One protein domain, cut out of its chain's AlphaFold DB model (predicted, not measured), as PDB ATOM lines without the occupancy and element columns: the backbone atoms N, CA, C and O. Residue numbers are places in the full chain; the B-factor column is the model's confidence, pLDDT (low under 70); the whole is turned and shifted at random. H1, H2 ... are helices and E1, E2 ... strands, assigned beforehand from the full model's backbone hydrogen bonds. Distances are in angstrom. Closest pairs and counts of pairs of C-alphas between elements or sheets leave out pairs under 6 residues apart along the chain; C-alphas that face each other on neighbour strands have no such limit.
ATOM      1  N   ILE A   2      14.140   7.115 -59.773       39.41
ATOM      2  CA  ILE A   2      12.693   7.095 -60.027       39.41
ATOM      3  C   ILE A   2      12.422   8.275 -60.955       39.41
ATOM      4  O   ILE A   2      12.196   9.394 -60.510       39.41
ATOM      5  N   LEU A   3      12.596   8.042 -62.257       49.12
ATOM      6  CA  LEU A   3      12.096   8.952 -63.281       49.12
ATOM      7  C   LEU A   3      10.595   8.710 -63.390       49.12
ATOM      8  O   LEU A   3      10.179   7.563 -63.557       49.12
ATOM      9  N   GLY A   4       9.802   9.780 -63.341       54.75
ATOM     10  CA  GLY A   4       8.427   9.730 -63.824       54.75
ATOM     11  C   GLY A   4       8.426   9.091 -65.211       54.75
ATOM     12  O   GLY A   4       9.184   9.497 -66.096       54.75
ATOM     13  N   THR A   5       7.651   8.026 -65.382       55.59
ATOM     14  CA  THR A   5       7.676   7.223 -66.604       55.59
ATOM     15  C   THR A   5       6.898   7.942 -67.700       55.59
ATOM     16  O   THR A   5       5.783   7.557 -68.026       55.59
ATOM     17  N   ARG A   6       7.469   9.008 -68.277       71.19
ATOM     18  CA  ARG A   6       6.887   9.758 -69.415       71.19
ATOM     19  C   ARG A   6       6.765   8.915 -70.693       71.19
ATOM     20  O   ARG A   6       6.072   9.315 -71.624       71.19
ATOM     21  N   GLY A   7       7.361   7.722 -70.691       66.81
ATOM     22  CA  GLY A   7       6.981   6.618 -71.563       66.81
ATOM     23  C   GLY A   7       6.830   5.317 -70.774       66.81
ATOM     24  O   GLY A   7       7.439   5.144 -69.716       66.81
ATOM     25  N   ALA A   8       5.982   4.422 -71.271       68.06
ATOM     26  CA  ALA A   8       5.451   3.288 -70.517       68.06
ATOM     27  C   ALA A   8       5.926   1.917 -71.026       68.06
ATOM     28  O   ALA A   8       5.645   0.907 -70.383       68.06
ATOM     29  N   LEU A   9       6.634   1.842 -72.165       73.00
ATOM     30  CA  LEU A   9       7.014   0.549 -72.744       73.00
ATOM     31  C   LEU A   9       8.368   0.586 -73.454       73.00
ATOM     32  O   LEU A   9       8.462   0.941 -74.625       73.00
ATOM     33  N   ARG A  10       9.423   0.172 -72.748       78.44
ATOM     34  CA  ARG A  10      10.788   0.073 -73.279       78.44
ATOM     35  C   ARG A  10      11.066  -1.348 -73.773       78.44
ATOM     36  O   ARG A  10      11.166  -2.259 -72.956       78.44
ATOM     37  N   TYR A  11      11.282  -1.532 -75.074       77.50
ATOM     38  CA  TYR A  11      11.764  -2.804 -75.628       77.50
ATOM     39  C   TYR A  11      13.224  -2.698 -76.039       77.50
ATOM     40  O   TYR A  11      13.586  -1.867 -76.868       77.50
ATOM     41  N   GLY A  12      14.060  -3.567 -75.469       78.94
ATOM     42  CA  GLY A  12      15.436  -3.743 -75.922       78.94
ATOM     43  C   GLY A  12      15.480  -4.423 -77.289       78.94
ATOM     44  O   GLY A  12      14.659  -5.298 -77.570       78.94
ATOM     45  N   ALA A  13      16.460  -4.079 -78.121       75.94
ATOM     46  CA  ALA A  13      16.577  -4.648 -79.463       75.94
ATOM     47  C   ALA A  13      16.789  -6.174 -79.453       75.94
ATOM     48  O   ALA A  13      16.336  -6.852 -80.368       75.94
ATOM     49  N   GLY A  14      17.375  -6.736 -78.387       75.94
ATOM     50  CA  GLY A  14      17.421  -8.189 -78.184       75.94
ATOM     51  C   GLY A  14      16.028  -8.822 -78.070       75.94
ATOM     52  O   GLY A  14      15.748  -9.807 -78.742       75.94
ATOM     53  N   GLY A  15      15.125  -8.214 -77.291       77.94
ATOM     54  CA  GLY A  15      13.741  -8.686 -77.168       77.94
ATOM     55  C   GLY A  15      12.957  -8.544 -78.473       77.94
ATOM     56  O   GLY A  15      12.224  -9.452 -78.853       77.94
ATOM     57  N   ILE A  16      13.169  -7.444 -79.203       77.75
ATOM     58  CA  ILE A  16      12.574  -7.232 -80.531       77.75
ATOM     59  C   ILE A  16      13.054  -8.312 -81.511       77.75
ATOM     60  O   ILE A  16      12.235  -8.921 -82.196       77.75
ATOM     61  N   ALA A  17      14.357  -8.610 -81.540       75.62
ATOM     62  CA  ALA A  17      14.925  -9.645 -82.404       75.62
ATOM     63  C   ALA A  17      14.360 -11.040 -82.094       75.62
ATOM     64  O   ALA A  17      14.056 -11.800 -83.013       75.62
ATOM     65  N   THR A  18      14.158 -11.372 -80.815       80.69
ATOM     66  CA  THR A  18      13.505 -12.628 -80.418       80.69
ATOM     67  C   THR A  18      12.078 -12.721 -80.958       80.69
ATOM     68  O   THR A  18      11.708 -13.757 -81.506       80.69
ATOM     69  N   VAL A  19      11.291 -11.644 -80.857       79.81
ATOM     70  CA  VAL A  19       9.914 -11.608 -81.380       79.81
ATOM     71  C   VAL A  19       9.894 -11.718 -82.907       79.81
ATOM     72  O   VAL A  19       9.088 -12.474 -83.449       79.81
ATOM     73  N   ILE A  20      10.801 -11.029 -83.606       77.25
ATOM     74  CA  ILE A  20      10.928 -11.112 -85.069       77.25
ATOM     75  C   ILE A  20      11.236 -12.549 -85.496       77.25
ATOM     76  O   ILE A  20      10.512 -13.106 -86.320       77.25
ATOM     77  N   ASN A  21      12.243 -13.183 -84.887       78.12
ATOM     78  CA  ASN A  21      12.610 -14.564 -85.205       78.12
ATOM     79  C   ASN A  21      11.471 -15.544 -84.911       78.12
ATOM     80  O   ASN A  21      11.211 -16.423 -85.724       78.12
ATOM     81  N   ALA A  22      10.752 -15.381 -83.797       83.19
ATOM     82  CA  ALA A  22       9.586 -16.209 -83.495       83.19
ATOM     83  C   ALA A  22       8.453 -16.022 -84.522       83.19
ATOM     84  O   ALA A  22       7.801 -16.989 -84.907       83.19
ATOM     85  N   THR A  23       8.243 -14.797 -85.010       78.56
ATOM     86  CA  THR A  23       7.197 -14.490 -86.000       78.56
ATOM     87  C   THR A  23       7.531 -15.061 -87.379       78.56
ATOM     88  O   THR A  23       6.650 -15.599 -88.046       78.56
ATOM     89  N   LEU A  24       8.804 -15.018 -87.785       78.25
ATOM     90  CA  LEU A  24       9.297 -15.618 -89.033       78.25
ATOM     91  C   LEU A  24       9.086 -17.142 -89.088       78.25
ATOM     92  O   LEU A  24       8.946 -17.699 -90.172       78.25
ATOM     93  N   LEU A  25       9.017 -17.820 -87.937       79.06
ATOM     94  CA  LEU A  25       8.698 -19.252 -87.873       79.06
ATOM     95  C   LEU A  25       7.211 -19.550 -88.112       79.06
ATOM     96  O   LEU A  25       6.868 -20.658 -88.516       79.06
ATOM     97  N   LEU A  26       6.332 -18.581 -87.850       81.50
ATOM     98  CA  LEU A  26       4.880 -18.734 -87.981       81.50
ATOM     99  C   LEU A  26       4.343 -18.158 -89.295       81.50
ATOM    100  O   LEU A  26       3.287 -18.582 -89.758       81.50
ATOM    101  N   ASN A  27       5.052 -17.202 -89.896       72.75
ATOM    102  CA  ASN A  27       4.639 -16.544 -91.126       72.75
ATOM    103  C   ASN A  27       5.758 -16.564 -92.175       72.75
ATOM    104  O   ASN A  27       6.704 -15.783 -92.113       72.75
ATOM    105  N   THR A  28       5.598 -17.418 -93.185       71.00
ATOM    106  CA  THR A  28       6.549 -17.595 -94.293       71.00
ATOM    107  C   THR A  28       6.385 -16.573 -95.420       71.00
ATOM    108  O   THR A  28       7.145 -16.605 -96.383       71.00
ATOM    109  N   SER A  29       5.403 -15.666 -95.333       79.44
ATOM    110  CA  SER A  29       5.168 -14.637 -96.360       79.44
ATOM    111  C   SER A  29       6.149 -13.461 -96.303       79.44
ATOM    112  O   SER A  29       6.170 -12.643 -97.220       79.44
ATOM    113  N   ILE A  30       6.964 -13.370 -95.248       74.12
ATOM    114  CA  ILE A  30       7.993 -12.339 -95.090       74.12
ATOM    115  C   ILE A  30       9.345 -12.944 -95.458       74.12
ATOM    116  O   ILE A  30       9.797 -13.884 -94.810       74.12
ATOM    117  N   ASP A  31      10.002 -12.377 -96.468       74.75
ATOM    118  CA  ASP A  31      11.380 -12.719 -96.813       74.75
ATOM    119  C   ASP A  31      12.352 -11.962 -95.884       74.75
ATOM    120  O   ASP A  31      12.473 -10.735 -95.995       74.75
ATOM    121  N   PRO A  32      13.066 -12.647 -94.971       69.19
ATOM    122  CA  PRO A  32      13.980 -12.003 -94.032       69.19
ATOM    123  C   PRO A  32      15.161 -11.295 -94.708       69.19
ATOM    124  O   PRO A  32      15.778 -10.440 -94.077       69.19
ATOM    125  N   SER A  33      15.468 -11.592 -95.977       72.81
ATOM    126  CA  SER A  33      16.515 -10.889 -96.731       72.81
ATOM    127  C   SER A  33      16.134  -9.450 -97.110       72.81
ATOM    128  O   SER A  33      17.010  -8.633 -97.393       72.81
ATOM    129  N   THR A  34      14.838  -9.120 -97.066       76.31
ATOM    130  CA  THR A  34      14.318  -7.766 -97.322       76.31
ATOM    131  C   THR A  34      14.334  -6.870 -96.083       76.31
ATOM    132  O   THR A  34      14.149  -5.657 -96.193       76.31
ATOM    133  N   LEU A  35      14.563  -7.445 -94.898       70.62
ATOM    134  CA  LEU A  35      14.642  -6.682 -93.662       70.62
ATOM    135  C   LEU A  35      16.007  -5.986 -93.563       70.62
ATOM    136  O   LEU A  35      17.041  -6.612 -93.816       70.62
ATOM    137  N   PRO A  36      16.049  -4.702 -93.169       68.06
ATOM    138  CA  PRO A  36      17.309  -4.006 -92.976       68.06
ATOM    139  C   PRO A  36      18.141  -4.723 -91.910       68.06
ATOM    140  O   PRO A  36      17.677  -4.982 -90.799       68.06
ATOM    141  N   SER A  37      19.391  -5.029 -92.262       65.38
ATOM    142  CA  SER A  37      20.382  -5.523 -91.313       65.38
ATOM    143  C   SER A  37      20.515  -4.505 -90.178       65.38
ATOM    144  O   SER A  37      20.897  -3.362 -90.437       65.38
ATOM    145  N   PRO A  38      20.254  -4.885 -88.918       58.59
ATOM    146  CA  PRO A  38      20.389  -3.953 -87.806       58.59
ATOM    147  C   PRO A  38      21.852  -3.584 -87.492       58.59
ATOM    148  O   PRO A  38      22.101  -2.744 -86.635       58.59
ATOM    149  N   PHE A  39      22.809  -4.212 -88.184       53.25
ATOM    150  CA  PHE A  39      24.241  -3.907 -88.147       53.25
ATOM    151  C   PHE A  39      24.741  -3.322 -89.480       53.25
ATOM    152  O   PHE A  39      25.945  -3.185 -89.696       53.25
ATOM    153  N   GLY A  40      23.825  -3.033 -90.409       57.81
ATOM    154  CA  GLY A  40      24.127  -2.482 -91.720       57.81
ATOM    155  C   GLY A  40      24.268  -0.957 -91.672       57.81
ATOM    156  O   GLY A  40      23.593  -0.291 -90.885       57.81
ATOM    157  N   PRO A  41      25.131  -0.364 -92.511       58.09
ATOM    158  CA  PRO A  41      25.194   1.083 -92.643       58.09
ATOM    159  C   PRO A  41      23.831   1.655 -93.081       58.09
ATOM    160  O   PRO A  41      23.113   1.005 -93.843       58.09
ATOM    161  N   PRO A  42      23.475   2.871 -92.626       59.84
ATOM    162  CA  PRO A  42      24.337   3.847 -91.949       59.84
ATOM    163  C   PRO A  42      24.423   3.704 -90.417       59.84
ATOM    164  O   PRO A  42      25.189   4.435 -89.792       59.84
ATOM    165  N   ILE A  43      23.675   2.787 -89.796       57.91
ATOM    166  CA  ILE A  43      23.547   2.717 -88.333       57.91
ATOM    167  C   ILE A  43      24.319   1.498 -87.797       57.91
ATOM    168  O   ILE A  43      23.758   0.436 -87.553       57.91
ATOM    169  N   ASN A  44      25.634   1.649 -87.605       59.59
ATOM    170  CA  ASN A  44      26.495   0.623 -87.001       59.59
ATOM    171  C   ASN A  44      26.470   0.735 -85.467       59.59
ATOM    172  O   ASN A  44      27.410   1.221 -84.838       59.59
ATOM    173  N   VAL A  45      25.339   0.360 -84.875       62.12
ATOM    174  CA  VAL A  45      25.113   0.422 -83.430       62.12
ATOM    175  C   VAL A  45      24.969  -0.992 -82.867       62.12
ATOM    176  O   VAL A  45      24.155  -1.774 -83.363       62.12
ATOM    177  N   PRO A  46      25.732  -1.368 -81.824       62.84
ATOM    178  CA  PRO A  46      25.545  -2.654 -81.175       62.84
ATOM    179  C   PRO A  46      24.158  -2.693 -80.517       62.84
ATOM    180  O   PRO A  46      23.901  -2.030 -79.512       62.84
ATOM    181  N   LEU A  47      23.254  -3.493 -81.088       65.44
ATOM    182  CA  LEU A  47      21.864  -3.615 -80.642       65.44
ATOM    183  C   LEU A  47      21.703  -4.039 -79.176       65.44
ATOM    184  O   LEU A  47      20.669  -3.769 -78.569       65.44
ATOM    185  N   SER A  48      22.706  -4.687 -78.582       65.19
ATOM    186  CA  SER A  48      22.649  -5.182 -77.200       65.19
ATOM    187  C   SER A  48      22.397  -4.084 -76.158       65.19
ATOM    188  O   SER A  48      21.890  -4.388 -75.081       65.19
ATOM    189  N   GLY A  49      22.697  -2.817 -76.474       66.31
ATOM    190  CA  GLY A  49      22.448  -1.667 -75.595       66.31
ATOM    191  C   GLY A  49      21.234  -0.807 -75.964       66.31
ATOM    192  O   GLY A  49      20.897   0.117 -75.223       66.31
ATOM    193  N   ILE A  50      20.575  -1.076 -77.092       75.06
ATOM    194  CA  ILE A  50      19.535  -0.194 -77.633       75.06
ATOM    195  C   ILE A  50      18.177  -0.615 -77.110       75.06
ATOM    196  O   ILE A  50      17.847  -1.801 -77.064       75.06
ATOM    197  N   ALA A  51      17.361   0.373 -76.766       76.81
ATOM    198  CA  ALA A  51      15.954   0.160 -76.519       76.81
ATOM    199  C   ALA A  51      15.120   1.291 -77.105       76.81
ATOM    200  O   ALA A  51      15.559   2.438 -77.140       76.81
ATOM    201  N   VAL A  52      13.910   0.947 -77.520       77.62
ATOM    202  CA  VAL A  52      12.932   1.877 -78.081       77.62
ATOM    203  C   VAL A  52      11.771   2.009 -77.104       77.62
ATOM    204  O   VAL A  52      11.372   1.022 -76.478       77.62
ATOM    205  N   ASN A  53      11.243   3.225 -76.963       78.81
ATOM    206  CA  ASN A  53       9.994   3.464 -76.254       78.81
ATOM    207  C   ASN A  53       8.829   3.303 -77.236       78.81
ATOM    208  O   ASN A  53       8.778   3.990 -78.250       78.81
ATOM    209  N   PHE A  54       7.929   2.364 -76.967       78.25
ATOM    210  CA  PHE A  54       6.777   2.059 -77.818       78.25
ATOM    211  C   PHE A  54       5.500   2.766 -77.368       78.25
ATOM    212  O   PHE A  54       4.488   2.701 -78.062       78.25
ATOM    213  N   ARG A  55       5.510   3.385 -76.184       82.94
ATOM    214  CA  ARG A  55       4.350   4.088 -75.642       82.94
ATOM    215  C   ARG A  55       4.793   5.370 -74.980       82.94
ATOM    216  O   ARG A  55       5.407   5.319 -73.916       82.94
ATOM    217  N   ASP A  56       4.376   6.477 -75.561       83.06
ATOM    218  CA  ASP A  56       4.504   7.780 -74.938       83.06
ATOM    219  C   ASP A  56       3.181   8.223 -74.324       83.06
ATOM    220  O   ASP A  56       2.101   7.868 -74.801       83.06
ATOM    221  N   GLN A  57       3.277   9.012 -73.258       81.50
ATOM    222  CA  GLN A  57       2.129   9.728 -72.724       81.50
ATOM    223  C   GLN A  57       1.944  11.037 -73.494       81.50
ATOM    224  O   GLN A  57       2.907  11.767 -73.733       81.50
ATOM    225  N   VAL A  58       0.704  11.336 -73.861       84.19
ATOM    226  CA  VAL A  58       0.287  12.579 -74.516       84.19
ATOM    227  C   VAL A  58      -0.720  13.266 -73.597       84.19
ATOM    228  O   VAL A  58      -1.476  12.585 -72.901       84.19
ATOM    229  N   ARG A  59      -0.697  14.600 -73.548       76.69
ATOM    230  CA  ARG A  59      -1.539  15.410 -72.655       76.69
ATOM    231  C   ARG A  59      -2.493  16.284 -73.455       76.69
ATOM    232  O   ARG A  59      -2.222  16.597 -74.610       76.69
ATOM    233  N   GLU A  60      -3.600  16.677 -72.826       78.88
ATOM    234  CA  GLU A  60      -4.694  17.337 -73.536       78.88
ATOM    235  C   GLU A  60      -4.324  18.681 -74.168       78.88
ATOM    236  O   GLU A  60      -4.778  19.016 -75.256       78.88
ATOM    237  N   ASP A  61      -3.468  19.438 -73.504       74.56
ATOM    238  CA  ASP A  61      -3.001  20.746 -73.953       74.56
ATOM    239  C   ASP A  61      -1.847  20.669 -74.972       74.56
ATOM    240  O   ASP A  61      -1.436  21.691 -75.516       74.56
ATOM    241  N   ALA A  62      -1.317  19.469 -75.228       69.62
ATOM    242  CA  ALA A  62      -0.210  19.212 -76.142       69.62
ATOM    243  C   ALA A  62      -0.406  17.867 -76.866       69.62
ATOM    244  O   ALA A  62       0.457  16.990 -76.830       69.62
ATOM    245  N   GLN A  63      -1.567  17.712 -77.515       70.19
ATOM    246  CA  GLN A  63      -2.026  16.458 -78.144       70.19
ATOM    247  C   GLN A  63      -1.076  15.897 -79.206       70.19
ATOM    248  O   GLN A  63      -1.041  14.692 -79.441       70.19
ATOM    249  N   ASP A  64      -0.292  16.760 -79.847       83.62
ATOM    250  CA  ASP A  64       0.555  16.356 -80.970       83.62
ATOM    251  C   ASP A  64       2.010  16.091 -80.558       83.62
ATOM    252  O   ASP A  64       2.818  15.657 -81.381       83.62
ATOM    253  N   VAL A  65       2.369  16.345 -79.293       86.12
ATOM    254  CA  VAL A  65       3.749  16.219 -78.813       86.12
ATOM    255  C   VAL A  65       3.808  15.294 -77.597       86.12
ATOM    256  O   VAL A  65       3.275  15.620 -76.535       86.12
ATOM    257  N   PRO A  66       4.504  14.150 -77.704       83.62
ATOM    258  CA  PRO A  66       4.760  13.285 -76.562       83.62
ATOM    259  C   PRO A  66       5.384  14.022 -75.371       83.62
ATOM    260  O   PRO A  66       6.353  14.766 -75.531       83.62
ATOM    261  N   LEU A  67       4.911  13.739 -74.152       82.19
ATOM    262  CA  LEU A  67       5.390  14.372 -72.914       82.19
ATOM    263  C   LEU A  67       6.882  14.155 -72.644       82.19
ATOM    264  O   LEU A  67       7.472  14.904 -71.868       82.19
ATOM    265  N   GLN A  68       7.506  13.151 -73.265       83.12
ATOM    266  CA  GLN A  68       8.956  12.957 -73.188       83.12
ATOM    267  C   GLN A  68       9.760  14.061 -73.898       83.12
ATOM    268  O   GLN A  68      10.926  14.258 -73.568       83.12
ATOM    269  N   PHE A  69       9.150  14.791 -74.839       85.44
ATOM    270  CA  PHE A  69       9.772  15.906 -75.563       85.44
ATOM    271  C   PHE A  69       9.372  17.280 -75.014       85.44
ATOM    272  O   PHE A  69       9.868  18.299 -75.491       85.44
ATOM    273  N   ILE A  70       8.495  17.319 -74.010       84.69
ATOM    274  CA  ILE A  70       8.025  18.556 -73.391       84.69
ATOM    275  C   ILE A  70       8.778  18.774 -72.084       84.69
ATOM    276  O   ILE A  70       8.852  17.889 -71.229       84.69
ATOM    277  N   TYR A  71       9.325  19.977 -71.922       85.50
ATOM    278  CA  TYR A  71       9.900  20.394 -70.653       85.50
ATOM    279  C   TYR A  71       8.792  20.670 -69.634       85.50
ATOM    280  O   TYR A  71       7.948  21.541 -69.835       85.50
TER     281      TYR A  71
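This is residues 2 to 71 of the 165 residues of an uncharacterized protein of Deltaproteobacteria bacterium (UniProt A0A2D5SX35). Little regular structure: a tiny two-strand ladder, E1 and E2, sits near the middle of an elongated model, with H1 running out from E1 towards one end and residues 27 to 50 looping back to E2. The ends of the printed part lie towards the other end. The 70 printed residues hold E1, H1, E2 in chain order, an antiparallel sheet and a mixed class, with 20 residues in named elements. The whole is only just loose, close to extended, with a radius of gyration of the C-alphas of 16.1 A and spans of 44 by 26 by 24 A.

E1 is residues 10 to 12, from C-alpha 10 at (10.788, 0.073, -73.279). E2 is residues 51 to 53, ending at C-alpha 53 at (9.994, 3.464, -76.254). H1, residues 13 to 26, is 20.2 A long.

E1 and E2 are antiparallel at 156 degrees; N 11 and O 52 are 2.9 A apart, within hydrogen-bond range. The closest C-alphas of H1 and E2, Ala 13 and Ala 51, are 5.7 A apart. In H1, 9 of 10 O i to N i+4 pairs are within range.

The C-alphas farthest apart, Thr 28 and Tyr 71, are 44.9 A apart. The printed part has no cut. H1 to E2 is a long link. pLDDT is under 70 at residues 2 to 5, 7 to 8, 32, 36 to 49 and 62.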